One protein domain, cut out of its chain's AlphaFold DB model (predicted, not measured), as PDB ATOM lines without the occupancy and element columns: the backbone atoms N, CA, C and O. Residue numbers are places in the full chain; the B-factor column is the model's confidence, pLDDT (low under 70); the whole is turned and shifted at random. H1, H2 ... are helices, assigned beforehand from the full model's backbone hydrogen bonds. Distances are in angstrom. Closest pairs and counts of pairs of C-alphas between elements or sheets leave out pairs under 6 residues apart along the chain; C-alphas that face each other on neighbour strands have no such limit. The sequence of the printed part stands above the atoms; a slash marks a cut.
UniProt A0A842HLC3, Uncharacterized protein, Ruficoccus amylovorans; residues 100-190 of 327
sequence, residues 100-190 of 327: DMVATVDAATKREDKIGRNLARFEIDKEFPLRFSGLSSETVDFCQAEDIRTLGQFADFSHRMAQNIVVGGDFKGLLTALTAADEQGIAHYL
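AT A GLANCE: This is residues 100 to 190 of the 327 residues of an uncharacterized protein of Ruficoccus amylovorans (UniProt A0A842HLC3). A long helix, H1, runs along one side with H3 packed beside it; the hairpin of H4 and H5 stands crosswise to H1, and H2 lies on the side away from H1. The printed part has 91 residues with five named helices, H1 to H5, and no named strand: all helix. It is compact, radius of gyration of the C-alphas 12.7 A, spanning 38 by 29 by 20 A.

IN THESE COORDINATES: H1, residues 100 to 121, starts at C-alpha (171.132, 177.479, 103.553) and measures 31.6 A. H2 is residues 137 to 145, H3 151 to 160, H4 169 to 180, 16.2 A long, and H5 183 to 189, ending at C-alpha (143.837, 193.160, 89.267).

HOW THE PARTS SIT: H1, with residues 108 to 116 alone, touches H3 at a shallow tilt of 14 degrees, opposite ways; closest C-alphas Ala 108 and His 159, 5.7 A. H1 and H4 touch about perpendicular, 82 degrees, closest C-alphas Ile 115 and Thr 179, 5.4 A, with residues 111 to 119 of H1 and 178 to 179 of H4 alone. H2 is close but not clearly touching H4; closest C-alphas Thr 139 and Phe 171, 6.5 A. H4, with residues 173 to 178 alone, touches H5 in a helical hairpin at 29 degrees; closest C-alphas Ala 177 and Gly 185, 4.9 A. Every O i to N i+4 pair is within hydrogen-bond range in H1, H2 and H4, against 4 of 6 in H3 and 2 of 3 in H5.

THE WHOLE: The farthest C-alphas, Asp 100 and Phe 132, are 38.4 A apart. The printed part has no cut; H1 to H2 is a long link. Residues 100 to 113 and 159 to 166 have pLDDT under 70.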
ATOM      1  N   ASP A 100     172.265 176.570 103.320       59.56
ATOM      2  CA  ASP A 100     171.132 177.479 103.553       59.56
ATOM      3  C   ASP A 100     170.945 178.498 102.414       59.56
ATOM      4  O   ASP A 100     169.819 178.862 102.049       59.56
ATOM      5  N   MET A 101     172.047 178.942 101.801       56.81
ATOM      6  CA  MET A 101     172.018 179.859 100.661       56.81
ATOM      7  C   MET A 101     171.512 179.147  99.400       56.81
ATOM      8  O   MET A 101     170.672 179.698  98.690       56.81
ATOM      9  N   VAL A 102     171.953 177.909  99.148       56.62
ATOM     10  CA  VAL A 102     171.493 177.076  98.025       56.62
ATOM     11  C   VAL A 102     170.012 176.729  98.172       56.62
ATOM     12  O   VAL A 102     169.257 176.901  97.219       56.62
ATOM     13  N   ALA A 103     169.550 176.350  99.367       59.97
ATOM     14  CA  ALA A 103     168.136 176.063  99.623       59.97
ATOM     15  C   ALA A 103     167.234 177.294  99.408       59.97
ATOM     16  O   ALA A 103     166.140 177.188  98.841       59.97
ATOM     17  N   THR A 104     167.706 178.478  99.812       57.91
ATOM     18  CA  THR A 104     166.997 179.749  99.603       57.91
ATOM     19  C   THR A 104     166.935 180.124  98.120       57.91
ATOM     20  O   THR A 104     165.874 180.517  97.625       57.91
ATOM     21  N   VAL A 105     168.044 179.958  97.391       55.00
ATOM     22  CA  VAL A 105     168.114 180.190  95.941       55.00
ATOM     23  C   VAL A 105     167.200 179.212  95.200       55.00
ATOM     24  O   VAL A 105     166.365 179.650  94.412       55.00
ATOM     25  N   ASP A 106     167.239 177.920  95.523       54.91
ATOM     26  CA  ASP A 106     166.394 176.896  94.900       54.91
ATOM     27  C   ASP A 106     164.897 177.139  95.135       54.91
ATOM     28  O   ASP A 106     164.073 176.937  94.235       54.91
ATOM     29  N   ALA A 107     164.511 177.584  96.335       59.44
ATOM     30  CA  ALA A 107     163.131 177.957  96.635       59.44
ATOM     31  C   ALA A 107     162.680 179.195  95.836       59.44
ATOM     32  O   ALA A 107     161.544 179.236  95.350       59.44
ATOM     33  N   ALA A 108     163.564 180.183  95.657       54.09
ATOM     34  CA  ALA A 108     163.299 181.370  94.850       54.09
ATOM     35  C   ALA A 108     163.161 181.027  93.354       54.09
ATOM     36  O   ALA A 108     162.174 181.432  92.731       54.09
ATOM     37  N   THR A 109     164.058 180.200  92.806       55.66
ATOM     38  CA  THR A 109     164.041 179.753  91.402       55.66
ATOM     39  C   THR A 109     162.814 178.892  91.084       55.66
ATOM     40  O   THR A 109     162.155 179.090  90.064       55.66
ATOM     41  N   LYS A 110     162.405 177.987  91.989       57.19
ATOM     42  CA  LYS A 110     161.169 177.189  91.825       57.19
ATOM     43  C   LYS A 110     159.901 178.052  91.778       57.19
ATOM     44  O   LYS A 110     158.906 177.657  91.160       57.19
ATOM     45  N   ARG A 111     159.911 179.218  92.432       56.78
ATOM     46  CA  ARG A 111     158.780 180.156  92.449       56.78
ATOM     47  C   ARG A 111     158.669 180.953  91.144       56.78
ATOM     48  O   ARG A 111     157.543 181.163  90.691       56.78
ATOM     49  N   GLU A 112     159.786 181.348  90.532       55.84
ATOM     50  CA  GLU A 112     159.834 182.068  89.239       55.84
ATOM     51  C   GLU A 112     159.234 181.215  88.129       55.84
ATOM     52  O   GLU A 112     158.307 181.611  87.411       55.84
ATOM     53  N   ASP A 113     159.654 179.957  88.128       68.25
ATOM     54  CA  ASP A 113     159.141 178.933  87.244       68.25
ATOM     55  C   ASP A 113     157.622 178.744  87.444       68.25
ATOM     56  O   ASP A 113     156.885 178.418  86.518       68.25
ATOM     57  N   LYS A 114     157.077 179.002  88.642       84.94
ATOM     58  CA  LYS A 114     155.635 178.878  88.916       84.94
ATOM     59  C   LYS A 114     154.807 180.042  88.363       84.94
ATOM     60  O   LYS A 114     153.831 179.778  87.663       84.94
ATOM     61  N   ILE A 115     155.161 181.298  88.654       89.19
ATOM     62  CA  ILE A 115     154.392 182.459  88.162       89.19
ATOM     63  C   ILE A 115     154.473 182.528  86.636       89.19
ATOM     64  O   ILE A 115     153.444 182.662  85.974       89.19
ATOM     65  N   GLY A 116     155.669 182.340  86.069       89.06
ATOM     66  CA  GLY A 116     155.863 182.294  84.622       89.06
ATOM     67  C   GLY A 116     155.024 181.206  83.945       89.06
ATOM     68  O   GLY A 116     154.346 181.493  82.955       89.06
ATOM     69  N   ARG A 117     154.996 179.983  84.501       90.19
ATOM     70  CA  ARG A 117     154.135 178.894  84.002       90.19
ATOM     71  C   ARG A 117     152.650 179.211  84.132       90.19
ATOM     72  O   ARG A 117     151.893 178.878  83.226       90.19
ATOM     73  N   ASN A 118     152.222 179.854  85.218       92.94
ATOM     74  CA  ASN A 118     150.821 180.232  85.406       92.94
ATOM     75  C   ASN A 118     150.380 181.303  84.398       92.94
ATOM     76  O   ASN A 118     149.338 181.140  83.770       92.94
ATOM     77  N   LEU A 119     151.186 182.348  84.181       94.19
ATOM     78  CA  LEU A 119     150.919 183.367  83.159       94.19
ATOM     79  C   LEU A 119     150.808 182.735  81.766       94.19
ATOM     80  O   LEU A 119     149.817 182.952  81.073       94.19
ATOM     81  N   ALA A 120     151.763 181.874  81.401       93.94
ATOM     82  CA  ALA A 120     151.729 181.144  80.135       93.94
ATOM     83  C   ALA A 120     150.495 180.233  80.024       93.94
ATOM     84  O   ALA A 120     149.826 180.219  78.995       93.94
ATOM     85  N   ARG A 121     150.137 179.518  81.102       94.94
ATOM     86  CA  ARG A 121     148.930 178.682  81.165       94.94
ATOM     87  C   ARG A 121     147.668 179.495  80.903       94.94
ATOM     88  O   ARG A 121     146.745 178.958  80.299       94.94
ATOM     89  N   PHE A 122     147.584 180.732  81.379       96.44
ATOM     90  CA  PHE A 122     146.439 181.616  81.151       96.44
ATOM     91  C   PHE A 122     146.547 182.446  79.868       96.44
ATOM     92  O   PHE A 122     145.622 183.194  79.576       96.44
ATOM     93  N   GLU A 123     147.625 182.294  79.093       96.62
ATOM     94  CA  GLU A 123     147.939 183.117  77.915       96.62
ATOM     95  C   GLU A 123     147.992 184.621  78.237       96.62
ATOM     96  O   GLU A 123     147.658 185.472  77.412       96.62
ATOM     97  N   ILE A 124     148.408 184.959  79.459       96.81
ATOM     98  CA  ILE A 124     148.611 186.342  79.888       96.81
ATOM     99  C   ILE A 124     150.015 186.770  79.466       96.81
ATOM    100  O   ILE A 124     151.010 186.153  79.850       96.81
ATOM    101  N   ASP A 125     150.081 187.844  78.682       94.00
ATOM    102  CA  ASP A 125     151.337 188.408  78.201       94.00
ATOM    103  C   ASP A 125     152.158 188.991  79.363       94.00
ATOM    104  O   ASP A 125     151.669 189.815  80.140       94.00
ATOM    105  N   LYS A 126     153.423 188.574  79.470       94.06
ATOM    106  CA  LYS A 126     154.365 189.095  80.470       94.06
ATOM    107  C   LYS A 126     154.677 190.572  80.240       94.06
ATOM    108  O   LYS A 126     154.967 191.277  81.203       94.06
ATOM    109  N   GLU A 127     154.553 191.049  79.005       95.12
ATOM    110  CA  GLU A 127     154.766 192.451  78.646       95.12
ATOM    111  C   GLU A 127     153.569 193.347  78.992       95.12
ATOM    112  O   GLU A 127     153.603 194.552  78.741       95.12
ATOM    113  N   PHE A 128     152.507 192.794  79.596       96.56
ATOM    114  CA  PHE A 128     151.374 193.590  80.054       96.56
ATOM    115  C   PHE A 128     151.833 194.681  81.045       96.56
ATOM    116  O   PHE A 128     152.404 194.351  82.091       96.56
ATOM    117  N   PRO A 129     151.582 195.975  80.755       96.38
ATOM    118  CA  PRO A 129     152.019 197.072  81.609       96.38
ATOM    119  C   PRO A 129     151.247 197.131  82.930       96.38
ATOM    120  O   PRO A 129     150.019 197.227  82.935       96.38
ATOM    121  N   LEU A 130     151.958 197.209  84.057       95.12
ATOM    122  CA  LEU A 130     151.350 197.323  85.388       95.12
ATOM    123  C   LEU A 130     150.483 198.573  85.548       95.12
ATOM    124  O   LEU A 130     149.494 198.538  86.273       95.12
ATOM    125  N   ARG A 131     150.784 199.659  84.830       94.31
ATOM    126  CA  ARG A 131     149.949 200.873  84.839       94.31
ATOM    127  C   ARG A 131     148.514 200.648  84.335       94.31
ATOM    128  O   ARG A 131     147.658 201.488  84.570       94.31
ATOM    129  N   PHE A 132     148.263 199.553  83.611       95.62
ATOM    130  CA  PHE A 132     146.932 199.168  83.130       95.62
ATOM    131  C   PHE A 132     146.247 198.130  84.026       95.62
ATOM    132  O   PHE A 132     145.140 197.696  83.712       95.62
ATOM    133  N   SER A 133     146.891 197.732  85.123       95.44
ATOM    134  CA  SER A 133     146.289 196.878  86.145       95.44
ATOM    135  C   SER A 133     145.334 197.665  87.054       95.44
ATOM    136  O   SER A 133     145.291 198.894  87.042       95.44
ATOM    137  N   GLY A 134     144.576 196.936  87.868       94.25
ATOM    138  CA  GLY A 134     143.737 197.458  88.945       94.25
ATOM    139  C   GLY A 134     144.492 197.746  90.246       94.25
ATOM    140  O   GLY A 134     143.850 197.878  91.283       94.25
ATOM    141  N   LEU A 135     145.829 197.800  90.225       94.19
ATOM    142  CA  LEU A 135     146.619 198.220  91.385       94.19
ATOM    143  C   LEU A 135     146.347 199.695  91.717       94.19
ATOM    144  O   LEU A 135     146.019 200.504  90.845       94.19
ATOM    145  N   SER A 136     146.497 200.047  92.991       92.50
ATOM    146  CA  SER A 136     146.426 201.431  93.453       92.50
ATOM    147  C   SER A 136     147.537 202.279  92.835       92.50
ATOM    148  O   SER A 136     148.595 201.770  92.457       92.50
ATOM    149  N   SER A 137     147.318 203.595  92.763       90.62
ATOM    150  CA  SER A 137     148.335 204.528  92.266       90.62
ATOM    151  C   SER A 137     149.623 204.448  93.078       90.62
ATOM    152  O   SER A 137     150.693 204.407  92.492       90.62
ATOM    153  N   GLU A 138     149.522 204.327  94.405       91.38
ATOM    154  CA  GLU A 138     150.682 204.194  95.294       91.38
ATOM    155  C   GLU A 138     151.520 202.957  94.948       91.38
ATOM    156  O   GLU A 138     152.745 203.035  94.843       91.38
ATOM    157  N   THR A 139     150.868 201.819  94.703       92.50
ATOM    158  CA  THR A 139     151.559 200.583  94.325       92.50
ATOM    159  C   THR A 139     152.147 200.655  92.919       92.50
ATOM    160  O   THR A 139     153.249 200.154  92.693       92.50
ATOM    161  N   VAL A 140     151.455 201.291  91.971       92.75
ATOM    162  CA  VAL A 140     151.998 201.535  90.627       92.75
ATOM    163  C   VAL A 140     153.217 202.462  90.689       92.75
ATOM    164  O   VAL A 140     154.217 202.163  90.039       92.75
ATOM    165  N   ASP A 141     153.172 203.532  91.483       92.06
ATOM    166  CA  ASP A 141     154.278 204.482  91.655       92.06
ATOM    167  C   ASP A 141     155.491 203.807  92.305       92.06
ATOM    168  O   ASP A 141     156.619 203.975  91.837       92.06
ATOM    169  N   PHE A 142     155.261 202.970  93.323       90.69
ATOM    170  CA  PHE A 142     156.301 202.127  93.915       90.69
ATOM    171  C   PHE A 142     156.939 201.208  92.867       90.69
ATOM    172  O   PHE A 142     158.160 201.177  92.732       90.69
ATOM    173  N   CYS A 143     156.121 200.502  92.081       91.44
ATOM    174  CA  CYS A 143     156.627 199.615  91.037       91.44
ATOM    175  C   CYS A 143     157.479 200.391  90.022       91.44
ATOM    176  O   CYS A 143     158.561 199.944  89.658       91.44
ATOM    177  N   GLN A 144     157.042 201.581  89.608       91.69
ATOM    178  CA  GLN A 144     157.795 202.421  88.677       91.69
ATOM    179  C   GLN A 144     159.123 202.926  89.250       91.69
ATOM    180  O   GLN A 144     160.105 202.974  88.506       91.69
ATOM    181  N   ALA A 145     159.167 203.289  90.536       90.12
ATOM    182  CA  ALA A 145     160.394 203.709  91.211       90.12
ATOM    183  C   ALA A 145     161.447 202.588  91.239       90.12
ATOM    184  O   ALA A 145     162.635 202.856  91.073       90.12
ATOM    185  N   GLU A 146     160.996 201.337  91.346       88.50
ATOM    186  CA  GLU A 146     161.824 200.124  91.305       88.50
ATOM    187  C   GLU A 146     162.058 199.582  89.873       88.50
ATOM    188  O   GLU A 146     162.529 198.458  89.692       88.50
ATOM    189  N   ASP A 147     161.724 200.360  88.835       90.44
ATOM    190  CA  ASP A 147     161.820 199.994  87.408       90.44
ATOM    191  C   ASP A 147     160.967 198.772  86.993       90.44
ATOM    192  O   ASP A 147     161.184 198.143  85.956       90.44
ATOM    193  N   ILE A 148     159.932 198.460  87.774       93.31
ATOM    194  CA  ILE A 148     158.958 197.397  87.531       93.31
ATOM    195  C   ILE A 148     157.789 197.974  86.724       93.31
ATOM    196  O   ILE A 148     156.877 198.611  87.253       93.31
ATOM    197  N   ARG A 149     157.797 197.754  85.411       95.31
ATOM    198  CA  ARG A 149     156.779 198.277  84.485       95.31
ATOM    199  C   ARG A 149     155.838 197.213  83.939       95.31
ATOM    200  O   ARG A 149     154.718 197.562  83.567       95.31
ATOM    201  N   THR A 150     156.258 195.951  83.878       96.38
ATOM    202  CA  THR A 150     155.490 194.851  83.266       96.38
ATOM    203  C   THR A 150     155.205 193.712  84.247       96.38
ATOM    204  O   THR A 150     155.826 193.624  85.308       96.38
ATOM    205  N   LEU A 151     154.272 192.814  83.904       94.62
ATOM    206  CA  LEU A 151     153.996 191.610  84.703       94.62
ATOM    207  C   LEU A 151     155.192 190.661  84.802       94.62
ATOM    208  O   LEU A 151     155.371 190.021  85.836       94.62
ATOM    209  N   GLY A 152     156.006 190.568  83.749       91.62
ATOM    210  CA  GLY A 152     157.256 189.810  83.776       91.62
ATOM    211  C   GLY A 152     158.200 190.365  84.838       91.62
ATOM    212  O   GLY A 152     158.562 189.658  85.770       91.62
ATOM    213  N   GLN A 153     158.472 191.671  84.775       92.06
ATOM    214  CA  GLN A 153     159.323 192.350  85.756       92.06
ATOM    215  C   GLN A 153     158.759 192.265  87.179       92.06
ATOM    216  O   GLN A 153     159.516 192.149  88.141       92.06
ATOM    217  N   PHE A 154     157.432 192.307  87.325       91.81
ATOM    218  CA  PHE A 154     156.754 192.124  88.607       91.81
ATOM    219  C   PHE A 154     157.020 190.740  89.201       91.81
ATOM    220  O   PHE A 154     157.343 190.623  90.386       91.81
ATOM    221  N   ALA A 155     156.902 189.694  88.377       87.56
ATOM    222  CA  ALA A 155     157.220 188.334  88.787       87.56
ATOM    223  C   ALA A 155     158.689 188.249  89.225       87.56
ATOM    224  O   ALA A 155     158.951 187.858  90.361       87.56
ATOM    225  N   ASP A 156     159.613 188.744  88.398       84.62
ATOM    226  CA  ASP A 156     161.058 188.729  88.655       84.62
ATOM    227  C   ASP A 156     161.431 189.470  89.952       84.62
ATOM    228  O   ASP A 156     162.252 189.016  90.755       84.62
ATOM    229  N   PHE A 157     160.808 190.625  90.202       84.31
ATOM    230  CA  PHE A 157     161.026 191.400  91.421       84.31
ATOM    231  C   PHE A 157     160.536 190.672  92.674       84.31
ATOM    232  O   PHE A 157     161.209 190.711  93.704       84.31
ATOM    233  N   SER A 158     159.416 189.949  92.595       76.50
ATOM    234  CA  SER A 158     158.864 189.222  93.744       76.50
ATOM    235  C   SER A 158     159.820 188.174  94.337       76.50
ATOM    236  O   SER A 158     159.688 187.827  95.511       76.50
ATOM    237  N   HIS A 159     160.806 187.707  93.562       69.00
ATOM    238  CA  HIS A 159     161.867 186.797  94.015       69.00
ATOM    239  C   HIS A 159     162.972 187.501  94.791       69.00
ATOM    240  O   HIS A 159     163.516 186.943  95.739       69.00
ATOM    241  N   ARG A 160     163.296 188.732  94.391       69.44
ATOM    242  CA  ARG A 160     164.341 189.555  95.015       69.44
ATOM    243  C   ARG A 160     163.848 190.266  96.272       69.44
ATOM    244  O   ARG A 160     164.632 190.903  96.971       69.44
ATOM    245  N   MET A 161     162.552 190.171  96.555       69.00
ATOM    246  CA  MET A 161     161.930 190.851  97.674       69.00
ATOM    247  C   MET A 161     162.405 190.243  99.001       69.00
ATOM    248  O   MET A 161     162.031 189.127  99.360       69.00
ATOM    249  N   ALA A 162     163.221 190.990  99.746       55.41
ATOM    250  CA  ALA A 162     163.572 190.633 101.115       55.41
ATOM    251  C   ALA A 162     162.308 190.623 101.991       55.41
ATOM    252  O   ALA A 162     161.412 191.448 101.800       55.41
ATOM    253  N   GLN A 163     162.251 189.741 102.997       55.84
ATOM    254  CA  GLN A 163     161.094 189.613 103.905       55.84
ATOM    255  C   GLN A 163     160.727 190.916 104.648       55.84
ATOM    256  O   GLN A 163     159.634 191.020 105.197       55.84
ATOM    257  N   ASN A 164     161.613 191.918 104.620       50.84
ATOM    258  CA  ASN A 164     161.474 193.205 105.301       50.84
ATOM    259  C   ASN A 164     160.938 194.343 104.412       50.84
ATOM    260  O   ASN A 164     160.773 195.459 104.902       50.84
ATOM    261  N   ILE A 165     160.686 194.109 103.118       62.00
ATOM    262  CA  ILE A 165     160.096 195.135 102.246       62.00
ATOM    263  C   ILE A 165     158.596 195.215 102.545       62.00
ATOM    264  O   ILE A 165     157.844 194.270 102.302       62.00
ATOM    265  N   VAL A 166     158.157 196.357 103.076       62.34
ATOM    266  CA  VAL A 166     156.735 196.656 103.271       62.34
ATOM    267  C   VAL A 166     156.126 196.973 101.908       62.34
ATOM    268  O   VAL A 166     156.215 198.094 101.420       62.34
ATOM    269  N   VAL A 167     155.525 195.966 101.280       73.69
ATOM    270  CA  VAL A 167     154.729 196.119 100.056       73.69
ATOM    271  C   VAL A 167     153.259 196.375 100.383       73.69
ATOM    272  O   VAL A 167     152.734 195.867 101.378       73.69
ATOM    273  N   GLY A 168     152.591 197.138  99.512       78.06
ATOM    274  CA  GLY A 168     151.154 197.405  99.586       78.06
ATOM    275  C   GLY A 168     150.302 196.128  99.579       78.06
ATOM    276  O   GLY A 168     150.706 195.071  99.079       78.06
ATOM    277  N   GLY A 169     149.100 196.210 100.156       86.38
ATOM    278  CA  GLY A 169     148.190 195.062 100.265       86.38
ATOM    279  C   GLY A 169     147.740 194.508  98.909       86.38
ATOM    280  O   GLY A 169     147.643 193.294  98.741       86.38
ATOM    281  N   ASP A 170     147.534 195.385  97.930       91.62
ATOM    282  CA  ASP A 170     147.191 195.054  96.544       91.62
ATOM    283  C   ASP A 170     148.363 194.413  95.777       91.62
ATOM    284  O   ASP A 170     148.153 193.436  95.060       91.62
ATOM    285  N   PHE A 171     149.606 194.859  96.002       92.06
ATOM    286  CA  PHE A 171     150.813 194.199  95.485       92.06
ATOM    287  C   PHE A 171     150.862 192.738  95.940       92.06
ATOM    288  O   PHE A 171     150.971 191.808  95.133       92.06
ATOM    289  N   LYS A 172     150.743 192.519  97.258       90.19
ATOM    290  CA  LYS A 172     150.731 191.173  97.841       90.19
ATOM    291  C   LYS A 172     149.537 190.362  97.337       90.19
ATOM    292  O   LYS A 172     149.680 189.159  97.105       90.19
ATOM    293  N   GLY A 173     148.389 191.009  97.147       92.69
ATOM    294  CA  GLY A 173     147.185 190.418  96.573       92.69
ATOM    295  C   GLY A 173     147.420 189.859  95.171       92.69
ATOM    296  O   GLY A 173     147.213 188.664  94.957       92.69
ATOM    297  N   LEU A 174     147.931 190.678  94.246       94.69
ATOM    298  CA  LEU A 174     148.250 190.252  92.880       94.69
ATOM    299  C   LEU A 174     149.292 189.126  92.869       94.69
ATOM    300  O   LEU A 174     149.101 188.106  92.205       94.69
ATOM    301  N   LEU A 175     150.368 189.266  93.649       91.56
ATOM    302  CA  LEU A 175     151.409 188.240  93.749       91.56
ATOM    303  C   LEU A 175     150.847 186.896  94.230       91.56
ATOM    304  O   LEU A 175     151.206 185.837  93.705       91.56
ATOM    305  N   THR A 176     149.965 186.934  95.227       91.31
ATOM    306  CA  THR A 176     149.315 185.738  95.771       91.31
ATOM    307  C   THR A 176     148.427 185.087  94.718       91.31
ATOM    308  O   THR A 176     148.561 183.885  94.480       91.31
ATOM    309  N   ALA A 177     147.599 185.875  94.029       94.94
ATOM    310  CA  ALA A 177     146.714 185.384  92.980       94.94
ATOM    311  C   ALA A 177     147.491 184.703  91.838       94.94
ATOM    312  O   ALA A 177     147.188 183.570  91.457       94.94
ATOM    313  N   LEU A 178     148.568 185.338  91.363       92.94
ATOM    314  CA  LEU A 178     149.443 184.789  90.321       92.94
ATOM    315  C   LEU A 178     150.173 183.515  90.773       92.94
ATOM    316  O   LEU A 178     150.292 182.558  90.006       92.94
ATOM    317  N   THR A 179     150.635 183.463  92.025       90.38
ATOM    318  CA  THR A 179     151.335 182.288  92.580       90.38
ATOM    319  C   THR A 179     150.389 181.099  92.779       90.38
ATOM    320  O   THR A 179     150.785 179.942  92.584       90.38
ATOM    321  N   ALA A 180     149.147 181.367  93.187       91.94
ATOM    322  CA  ALA A 180     148.121 180.361  93.442       91.94
ATOM    323  C   ALA A 180     147.362 179.925  92.177       91.94
ATOM    324  O   ALA A 180     146.653 178.925  92.232       91.94
ATOM    325  N   ALA A 181     147.539 180.628  91.050       93.44
ATOM    326  CA  ALA A 181     146.702 180.485  89.858       93.44
ATOM    327  C   ALA A 181     145.205 180.703  90.166       93.44
ATOM    328  O   ALA A 181     144.343 180.025  89.607       93.44
ATOM    329  N   ASP A 182     144.915 181.634  91.079       96.00
ATOM    330  CA  ASP A 182     143.554 182.008  91.456       96.00
ATOM    331  C   ASP A 182     142.974 182.960  90.406       96.00
ATOM    332  O   ASP A 182     143.287 184.149  90.380       96.00
ATOM    333  N   GLU A 183     142.124 182.429  89.531       96.81
ATOM    334  CA  GLU A 183     141.495 183.185  88.449       96.81
ATOM    335  C   GLU A 183     140.655 184.371  88.942       96.81
ATOM    336  O   GLU A 183     140.627 185.408  88.279       96.81
ATOM    337  N   GLN A 184     140.002 184.252  90.105       96.06
ATOM    338  CA  GLN A 184     139.197 185.339  90.671       96.06
ATOM    339  C   GLN A 184     140.098 186.448  91.212       96.06
ATOM    340  O   GLN A 184     139.893 187.625  90.911       96.06
ATOM    341  N   GLY A 185     141.143 186.069  91.951       96.25
ATOM    342  CA  GLY A 185     142.171 187.000  92.400       96.25
ATOM    343  C   GLY A 185     142.874 187.694  91.231       96.25
ATOM    344  O   GLY A 185     143.125 188.893  91.294       96.25
ATOM    345  N   ILE A 186     143.143 186.981  90.134       97.19
ATOM    346  CA  ILE A 186     143.742 187.559  88.925       97.19
ATOM    347  C   ILE A 186     142.787 188.572  88.282       97.19
ATOM    348  O   ILE A 186     143.215 189.683  87.981       97.19
ATOM    349  N   ALA A 187     141.506 188.230  88.116       96.81
ATOM    350  CA  ALA A 187     140.492 189.112  87.527       96.81
ATOM    351  C   ALA A 187     140.248 190.399  88.337       96.81
ATOM    352  O   ALA A 187     139.777 191.396  87.794       96.81
ATOM    353  N   HIS A 188     140.587 190.404  89.629       95.94
ATOM    354  CA  HIS A 188     140.515 191.608  90.453       95.94
ATOM    355  C   HIS A 188     141.541 192.676  90.037       95.94
ATOM    356  O   HIS A 188     141.256 193.869  90.121       95.94
ATOM    357  N   TYR A 189     142.721 192.259  89.573       96.75
ATOM    358  CA  TYR A 189     143.837 193.160  89.267       96.75
ATOM    359  C   TYR A 189     144.163 193.246  87.775       96.75
ATOM    360  O   TYR A 189     144.739 194.236  87.337       96.75
ATOM    361  N   LEU A 190     143.845 192.224  86.983       97.94
ATOM    362  CA  LEU A 190     144.158 192.152  85.558       97.94
ATOM    363  C   LEU A 190     142.875 192.079  84.733       97.94
ATOM    364  O   LEU A 190     141.865 191.582  85.229       97.94
TER     365      LEU A 190